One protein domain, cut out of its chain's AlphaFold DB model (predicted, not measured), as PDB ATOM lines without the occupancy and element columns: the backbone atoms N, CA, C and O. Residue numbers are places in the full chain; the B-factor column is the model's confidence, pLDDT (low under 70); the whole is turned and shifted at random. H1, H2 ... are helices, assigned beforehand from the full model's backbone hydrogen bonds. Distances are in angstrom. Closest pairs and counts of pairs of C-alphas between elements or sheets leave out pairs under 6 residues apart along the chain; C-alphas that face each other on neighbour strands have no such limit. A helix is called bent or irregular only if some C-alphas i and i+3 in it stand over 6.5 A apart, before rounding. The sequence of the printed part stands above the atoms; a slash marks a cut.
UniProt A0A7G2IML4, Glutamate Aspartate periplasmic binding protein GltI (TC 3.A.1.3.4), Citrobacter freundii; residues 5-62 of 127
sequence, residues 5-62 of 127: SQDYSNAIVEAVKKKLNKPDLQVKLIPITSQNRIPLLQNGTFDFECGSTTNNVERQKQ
ATOM      1  N   SER A   5      49.353   9.950 -47.844       97.81
ATOM      2  CA  SER A   5      48.135  10.480 -47.216       97.81
ATOM      3  C   SER A   5      47.231  11.217 -48.215       97.81
ATOM      4  O   SER A   5      46.011  11.136 -48.122       97.81
ATOM      5  N   GLN A   6      47.813  11.889 -49.212       98.25
ATOM      6  CA  GLN A   6      47.058  12.607 -50.240       98.25
ATOM      7  C   GLN A   6      46.268  11.654 -51.148       98.25
ATOM      8  O   GLN A   6      45.190  12.021 -51.617       98.25
ATOM      9  N   ASP A   7      46.755  10.431 -51.362       98.31
ATOM     10  CA  ASP A   7      46.025   9.412 -52.121       98.31
ATOM     11  C   ASP A   7      44.707   9.037 -51.421       98.31
ATOM     12  O   ASP A   7      43.677   8.900 -52.086       98.31
ATOM     13  N   TYR A   8      44.686   9.001 -50.081       98.56
ATOM     14  CA  TYR A   8      43.439   8.870 -49.316       98.56
ATOM     15  C   TYR A   8      42.520  10.077 -49.509       98.56
ATOM     16  O   TYR A   8      41.321   9.894 -49.711       98.56
ATOM     17  N   SER A   9      43.052  11.305 -49.502       98.31
ATOM     18  CA  SER A   9      42.224  12.487 -49.772       98.31
ATOM     19  C   SER A   9      41.575  12.433 -51.152       98.31
ATOM     20  O   SER A   9      40.391  12.738 -51.281       98.31
ATOM     21  N   ASN A  10      42.316  12.003 -52.172       98.31
ATOM     22  CA  ASN A  10      41.787  11.855 -53.525       98.31
ATOM     23  C   ASN A  10      40.668  10.801 -53.567       98.31
ATOM     24  O   ASN A  10      39.614  11.050 -54.149       98.31
ATOM     25  N   ALA A  11      40.845   9.661 -52.889       98.56
ATOM     26  CA  ALA A  11      39.809   8.633 -52.782       98.56
ATOM     27  C   ALA A  11      38.543   9.139 -52.062       98.56
ATOM     28  O   ALA A  11      37.426   8.855 -52.501       98.56
ATOM     29  N   ILE A  12      38.700   9.926 -50.991       98.56
ATOM     30  CA  ILE A  12      37.583  10.541 -50.259       98.56
ATOM     31  C   ILE A  12      36.829  11.530 -51.153       98.56
ATOM     32  O   ILE A  12      35.602  11.482 -51.206       98.56
ATOM     33  N   VAL A  13      37.534  12.387 -51.895       98.56
ATOM     34  CA  VAL A  13      36.912  13.332 -52.840       98.56
ATOM     35  C   VAL A  13      36.055  12.600 -53.871       98.56
ATOM     36  O   VAL A  13      34.902  12.977 -54.087       98.56
ATOM     37  N   GLU A  14      36.574  11.533 -54.480       98.56
ATOM     38  CA  GLU A  14      35.815  10.749 -55.461       98.56
ATOM     39  C   GLU A  14      34.599  10.053 -54.827       98.56
ATOM     40  O   GLU A  14      33.508  10.035 -55.408       98.56
ATOM     41  N   ALA A  15      34.731   9.558 -53.591       98.69
ATOM     42  CA  ALA A  15      33.603   9.017 -52.835       98.69
ATOM     43  C   ALA A  15      32.529  10.081 -52.544       98.69
ATOM     44  O   ALA A  15      31.337   9.797 -52.688       98.69
ATOM     45  N   VAL A  16      32.923  11.311 -52.196       98.69
ATOM     46  CA  VAL A  16      32.007  12.441 -51.965       98.69
ATOM     47  C   VAL A  16      31.277  12.828 -53.251       98.69
ATOM     48  O   VAL A  16      30.047  12.918 -53.241       98.69
ATOM     49  N   LYS A  17      31.987  12.982 -54.377       98.69
ATOM     50  CA  LYS A  17      31.373  13.264 -55.691       98.69
ATOM     51  C   LYS A  17      30.312  12.229 -56.051       98.69
ATOM     52  O   LYS A  17      29.193  12.593 -56.420       98.69
ATOM     53  N   LYS A  18      30.643  10.943 -55.886       98.69
ATOM     54  CA  LYS A  18      29.717   9.826 -56.123       98.69
ATOM     55  C   LYS A  18      28.520   9.878 -55.177       98.69
ATOM     56  O   LYS A  18      27.387   9.718 -55.622       98.69
ATOM     57  N   LYS A  19      28.748  10.114 -53.882       98.50
ATOM     58  CA  LYS A  19      27.688  10.157 -52.864       98.50
ATOM     59  C   LYS A  19      26.695  11.295 -53.100       98.50
ATOM     60  O   LYS A  19      25.508  11.110 -52.846       98.50
ATOM     61  N   LEU A  20      27.171  12.442 -53.579       98.50
ATOM     62  CA  LEU A  20      26.352  13.623 -53.859       98.50
ATOM     63  C   LEU A  20      25.780  13.651 -55.283       98.50
ATOM     64  O   LEU A  20      25.008  14.555 -55.592       98.50
ATOM     65  N   ASN A  21      26.153  12.692 -56.138       98.12
ATOM     66  CA  ASN A  21      25.836  12.683 -57.568       98.12
ATOM     67  C   ASN A  21      26.236  13.995 -58.278       98.12
ATOM     68  O   ASN A  21      25.483  14.541 -59.082       98.12
ATOM     69  N   LYS A  22      27.419  14.522 -57.938       98.25
ATOM     70  CA  LYS A  22      27.986  15.764 -58.488       98.25
ATOM     71  C   LYS A  22      29.401  15.505 -59.013       98.25
ATOM     72  O   LYS A  22      30.368  15.745 -58.288       98.25
ATOM     73  N   PRO A  23      29.549  14.966 -60.236       96.62
ATOM     74  CA  PRO A  23      30.867  14.660 -60.798       96.62
ATOM     75  C   PRO A  23      31.714  15.918 -61.057       96.62
ATOM     76  O   PRO A  23      32.941  15.850 -61.043       96.62
ATOM     77  N   ASP A  24      31.064  17.066 -61.243       97.06
ATOM     78  CA  ASP A  24      31.634  18.390 -61.490       97.06
ATOM     79  C   ASP A  24      31.865  19.215 -60.210       97.06
ATOM     80  O   ASP A  24      32.217  20.392 -60.290       97.06
ATOM     81  N   LEU A  25      31.689  18.614 -59.023       98.25
ATOM     82  CA  LEU A  25      31.945  19.284 -57.749       98.25
ATOM     83  C   LEU A  25      33.361  19.875 -57.736       98.25
ATOM     84  O   LEU A  25      34.355  19.154 -57.862       98.25
ATOM     85  N   GLN A  26      33.445  21.195 -57.559       98.25
ATOM     86  CA  GLN A  26      34.717  21.901 -57.517       98.25
ATOM     87  C   GLN A  26      35.524  21.472 -56.288       98.25
ATOM     88  O   GLN A  26      35.057  21.569 -55.156       98.25
ATOM     89  N   VAL A  27      36.770  21.066 -56.519       98.19
ATOM     90  CA  VAL A  27      37.727  20.710 -55.467       98.19
ATOM     91  C   VAL A  27      38.736  21.842 -55.329       98.19
ATOM     92  O   VAL A  27      39.348  22.251 -56.317       98.19
ATOM     93  N   LYS A  28      38.925  22.349 -54.110       97.94
ATOM     94  CA  LYS A  28      39.928  23.372 -53.796       97.94
ATOM     95  C   LYS A  28      40.961  22.790 -52.839       97.94
ATOM     96  O   LYS A  28      40.602  22.233 -51.811       97.94
ATOM     97  N   LEU A  29      42.239  22.938 -53.180       97.50
ATOM     98  CA  LEU A  29      43.343  22.587 -52.291       97.50
ATOM     99  C   LEU A  29      43.798  23.846 -51.558       97.50
ATOM    100  O   LEU A  29      44.225  24.807 -52.197       97.50
ATOM    101  N   ILE A  30      43.700  23.830 -50.231       97.06
ATOM    102  CA  ILE A  30      44.078  24.952 -49.372       97.06
ATOM    103  C   ILE A  30      45.272  24.509 -48.522       97.06
ATOM    104  O   ILE A  30      45.155  23.522 -47.794       97.06
ATOM    105  N   PRO A  31      46.430  25.185 -48.618       95.56
ATOM    106  CA  PRO A  31      47.574  24.857 -47.784       95.56
ATOM    107  C   PRO A  31      47.282  25.221 -46.326       95.56
ATOM    108  O   PRO A  31      46.794  26.310 -46.021       95.56
ATOM    109  N   ILE A  32      47.615  24.305 -45.423       96.94
ATOM    110  CA  ILE A  32      47.482  24.479 -43.978       96.94
ATOM    111  C   ILE A  32      48.806  24.150 -43.296       96.94
ATOM    112  O   ILE A  32      49.643  23.418 -43.825       96.94
ATOM    113  N   THR A  33      48.992  24.678 -42.094       96.94
ATOM    114  CA  THR A  33      50.170  24.438 -41.265       96.94
ATOM    115  C   THR A  33      49.809  23.608 -40.044       96.94
ATOM    116  O   THR A  33      48.648  23.460 -39.657       96.94
ATOM    117  N   SER A  34      50.844  23.094 -39.377       96.19
ATOM    118  CA  SER A  34      50.657  22.367 -38.126       96.19
ATOM    119  C   SER A  34      49.964  23.195 -37.040       96.19
ATOM    120  O   SER A  34      49.206  22.626 -36.252       96.19
ATOM    121  N   GLN A  35      50.202  24.506 -37.038       95.75
ATOM    122  CA  GLN A  35      49.673  25.453 -36.066       95.75
ATOM    123  C   GLN A  35      48.220  25.847 -36.359       95.75
ATOM    124  O   GLN A  35      47.416  25.931 -35.435       95.75
ATOM    125  N   ASN A  36      47.866  26.085 -37.627       97.19
ATOM    126  CA  ASN A  36      46.567  26.677 -37.979       97.19
ATOM    127  C   ASN A  36      45.484  25.663 -38.392       97.19
ATOM    128  O   ASN A  36      44.326  26.053 -38.519       97.19
ATOM    129  N   ARG A  37      45.813  24.374 -38.560       97.94
ATOM    130  CA  ARG A  37      44.864  23.358 -39.057       97.94
ATOM    131  C   ARG A  37      43.566  23.229 -38.254       97.94
ATOM    132  O   ARG A  37      42.517  23.109 -38.860       97.94
ATOM    133  N   ILE A  38      43.601  23.266 -36.917       98.12
ATOM    134  CA  ILE A  38      42.370  23.129 -36.110       98.12
ATOM    135  C   ILE A  38      41.509  24.400 -36.196       98.12
ATOM    136  O   ILE A  38      40.334  24.268 -36.531       98.12
ATOM    137  N   PRO A  39      42.052  25.619 -35.994       98.06
ATOM    138  CA  PRO A  39      41.273  26.841 -36.201       98.06
ATOM    139  C   PRO A  39      40.641  26.944 -37.598       98.06
ATOM    140  O   PRO A  39      39.474  27.311 -37.718       98.06
ATOM    141  N   LEU A  40      41.390  26.585 -38.648       98.44
ATOM    142  CA  LEU A  40      40.899  26.615 -40.031       98.44
ATOM    143  C   LEU A  40      39.877  25.508 -40.341       98.44
ATOM    144  O   LEU A  40      39.034  25.689 -41.214       98.44
ATOM    145  N   LEU A  41      39.926  24.378 -39.631       98.50
ATOM    146  CA  LEU A  41      38.892  23.349 -39.719       98.50
ATOM    147  C   LEU A  41      37.595  23.840 -39.066       98.50
ATOM    148  O   LEU A  41      36.519  23.750 -39.647       98.50
ATOM    149  N   GLN A  42      37.697  24.393 -37.856       98.31
ATOM    150  CA  GLN A  42      36.539  24.798 -37.055       98.31
ATOM    151  C   GLN A  42      35.732  25.931 -37.688       98.31
ATOM    152  O   GLN A  42      34.514  25.974 -37.529       98.31
ATOM    153  N   ASN A  43      36.389  26.844 -38.405       98.12
ATOM    154  CA  ASN A  43      35.711  27.938 -39.098       98.12
ATOM    155  C   ASN A  43      35.290  27.591 -40.541       98.12
ATOM    156  O   ASN A  43      34.801  28.472 -41.246       98.12
ATOM    157  N   GLY A  44      35.489  26.344 -40.987       98.12
ATOM    158  CA  GLY A  44      35.092  25.882 -42.318       98.12
ATOM    159  C   GLY A  44      35.960  26.403 -43.464       98.12
ATOM    160  O   GLY A  44      35.510  26.419 -44.607       98.12
ATOM    161  N   THR A  45      37.198  26.838 -43.198       98.50
ATOM    162  CA  THR A  45      38.134  27.207 -44.276       98.50
ATOM    163  C   THR A  45      38.470  25.997 -45.150       98.50
ATOM    164  O   THR A  45      38.673  26.157 -46.350       98.50
ATOM    165  N   PHE A  46      38.511  24.792 -44.574       98.62
ATOM    166  CA  PHE A  46      38.606  23.526 -45.303       98.62
ATOM    167  C   PHE A  46      37.745  22.447 -44.632       98.62
ATOM    168  O   PHE A  46      37.484  22.524 -43.434       98.62
ATOM    169  N   ASP A  47      37.333  21.433 -45.400       98.69
ATOM    170  CA  ASP A  47      36.406  20.398 -44.917       98.69
ATOM    171  C   ASP A  47      37.116  19.217 -44.237       98.69
ATOM    172  O   ASP A  47      36.653  18.695 -43.225       98.69
ATOM    173  N   PHE A  48      38.241  18.767 -44.800       98.62
ATOM    174  CA  PHE A  48      39.059  17.689 -44.244       98.62
ATOM    175  C   PHE A  48      40.501  17.754 -44.768       98.62
ATOM    176  O   PHE A  48      40.781  18.387 -45.787       98.62
ATOM    177  N   GLU A  49      41.420  17.070 -44.090       98.50
ATOM    178  CA  GLU A  49      42.806  16.914 -44.536       98.50
ATOM    179  C   GLU A  49      43.298  15.485 -44.296       98.50
ATOM    180  O   GLU A  49      42.871  14.823 -43.347       98.50
ATOM    181  N   CYS A  50      44.198  15.005 -45.157       98.31
ATOM    182  CA  CYS A  50      44.978  13.802 -44.892       98.31
ATOM    183  C   CYS A  50      46.466  14.110 -45.078       98.31
ATOM    184  O   CYS A  50      46.996  14.095 -46.188       98.31
ATOM    185  N   GLY A  51      47.154  14.363 -43.973       96.19
ATOM    186  CA  GLY A  51      48.583  14.639 -43.943       96.19
ATOM    187  C   GLY A  51      49.279  13.844 -42.850       96.19
ATOM    188  O   GLY A  51      49.376  12.618 -42.912       96.19
ATOM    189  N   SER A  52      49.799  14.562 -41.858       96.50
ATOM    190  CA  SER A  52      50.622  14.015 -40.773       96.50
ATOM    191  C   SER A  52      50.101  14.412 -39.386       96.50
ATOM    192  O   SER A  52      50.877  14.590 -38.442       96.50
ATOM    193  N   THR A  53      48.794  14.640 -39.254       98.00
ATOM    194  CA  THR A  53      48.184  15.049 -37.985       98.00
ATOM    195  C   THR A  53      47.980  13.843 -37.077       98.00
ATOM    196  O   THR A  53      47.167  12.969 -37.345       98.00
ATOM    197  N   THR A  54      48.704  13.806 -35.959       97.62
ATOM    198  CA  THR A  54      48.499  12.799 -34.910       97.62
ATOM    199  C   THR A  54      47.088  12.884 -34.325       97.62
ATOM    200  O   THR A  54      46.710  13.940 -33.805       97.62
ATOM    201  N   ASN A  55      46.368  11.761 -34.347       98.00
ATOM    202  CA  ASN A  55      45.133  11.543 -33.601       98.00
ATOM    203  C   ASN A  55      45.466  11.321 -32.113       98.00
ATOM    204  O   ASN A  55      46.205  10.398 -31.773       98.00
ATOM    205  N   ASN A  56      44.965  12.182 -31.226       95.94
ATOM    206  CA  ASN A  56      45.103  12.031 -29.777       95.94
ATOM    207  C   ASN A  56      43.865  12.581 -29.052       95.94
ATOM    208  O   ASN A  56      43.104  13.364 -29.619       95.94
ATOM    209  N   VAL A  57      43.693  12.193 -27.786       97.75
ATOM    210  CA  VAL A  57      42.508  12.537 -26.978       97.75
ATOM    211  C   VAL A  57      42.299  14.049 -26.853       97.75
ATOM    212  O   VAL A  57      41.167  14.516 -26.870       97.75
ATOM    213  N   GLU A  58      43.373  14.836 -26.762       96.56
ATOM    214  CA  GLU A  58      43.249  16.291 -26.633       96.56
ATOM    215  C   GLU A  58      42.683  16.929 -27.906       96.56
ATOM    216  O   GLU A  58      41.766  17.745 -27.845       96.56
ATOM    217  N   ARG A  59      43.164  16.509 -29.079       97.50
ATOM    218  CA  ARG A  59      42.652  16.993 -30.367       97.50
ATOM    219  C   ARG A  59      41.251  16.474 -30.668       97.50
ATOM    220  O   ARG A  59      40.488  17.199 -31.296       97.50
ATOM    221  N   GLN A  60      40.894  15.281 -30.191       98.06
ATOM    222  CA  GLN A  60      39.541  14.722 -30.340       98.06
ATOM    223  C   GLN A  60      38.453  15.592 -29.696       98.06
ATOM    224  O   GLN A  60      37.304  15.553 -30.122       98.06
ATOM    225  N   LYS A  61      38.806  16.426 -28.710       98.12
ATOM    226  CA  LYS A  61      37.884  17.416 -28.132       98.12
ATOM    227  C   LYS A  61      37.541  18.555 -29.098       98.12
ATOM    228  O   LYS A  61      36.565  19.260 -28.875       98.12
ATOM    229  N   GLN A  62      38.363  18.770 -30.126       97.81
ATOM    230  CA  GLN A  62      38.276  19.917 -31.036       97.81
ATOM    231  C   GLN A  62      37.999  19.522 -32.493       97.81
ATOM    232  O   GLN A  62      37.551  20.370 -33.264       97.81
TER     233      GLN A  62
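Overview. This is residues 5 to 62 of the 127 residues of the protein "Glutamate Aspartate periplasmic binding protein GltI (TC 3.A.1.3.4)" of Citrobacter freundii (UniProt A0A7G2IML4). One long helix, H1, makes one end of an elongated body, and two short helices, H2 and H3, sit toward the other end, with long loops joining the three and no helix touching another. After H1 the chain folds back, and residues 25 to 32 run in a drawn-out stretch past H1 to H2; the second loop, residues 43 to 56, passes through the middle near Phe 48 on its way to H3. The printed part has 58 residues with three named helices in the order H1, H2, H3 and no named strand; the class is all helix, though under half of the residues, 26 of 58, are in named elements. The whole is only just loose, close to compact, with a radius of gyration of the C-alphas of 12.8 A, and the C-alphas span 36 by 19 by 19 A.

Arrangement. The longest helix is H1, residues 5 to 20, and it touches no helix. It is apart from H2, residues 37 to 42. It is also apart from H3, residues 57 to 60. H2 and H3 are only just apart, with their closest C-alphas 8.4 A from each other. The N-to-C direction of H1 has its largest component, -0.97, along x, and that of H2 has -0.98 along x, while H3 has its largest, -0.81, along z. In H1 and H2 every O i to N i+4 pair is within hydrogen-bond range; H3, with four residues, is too short for such a pair, and its one O i to N i+3 pair is within range.

Along the chain. H1 begins at C-alpha 5 at (48.135, 10.480, -47.216), ends at C-alpha 20 at (26.352, 13.623, -53.859), and measures 23.0 A from first to last C-alpha. H2, six residues from Arg 37 to Gln 42, measures 8.7 A, with C-alpha 37 at (44.864, 23.358, -39.057). H3, four residues from Val 57 to Gln 60, measures 5.0 A and ends at C-alpha 60 at (39.541, 14.722, -30.340). No helix is bent or irregular.

Size, cuts and confidence. The two C-alphas farthest apart are those of Asp 24 and Glu 58, at 36.8 A, and the first and last printed C-alphas, Ser 5 and Gln 62, are 21.2 A apart. Both links are long: residues 21 to 36 lie 9 to 20 A from the mean of the C-alphas, and residues 43 to 56 lie 1 to 17 A from it. The printed part has no cut. The mean pLDDT of the printed part is 97.9, and no printed residue is under 70.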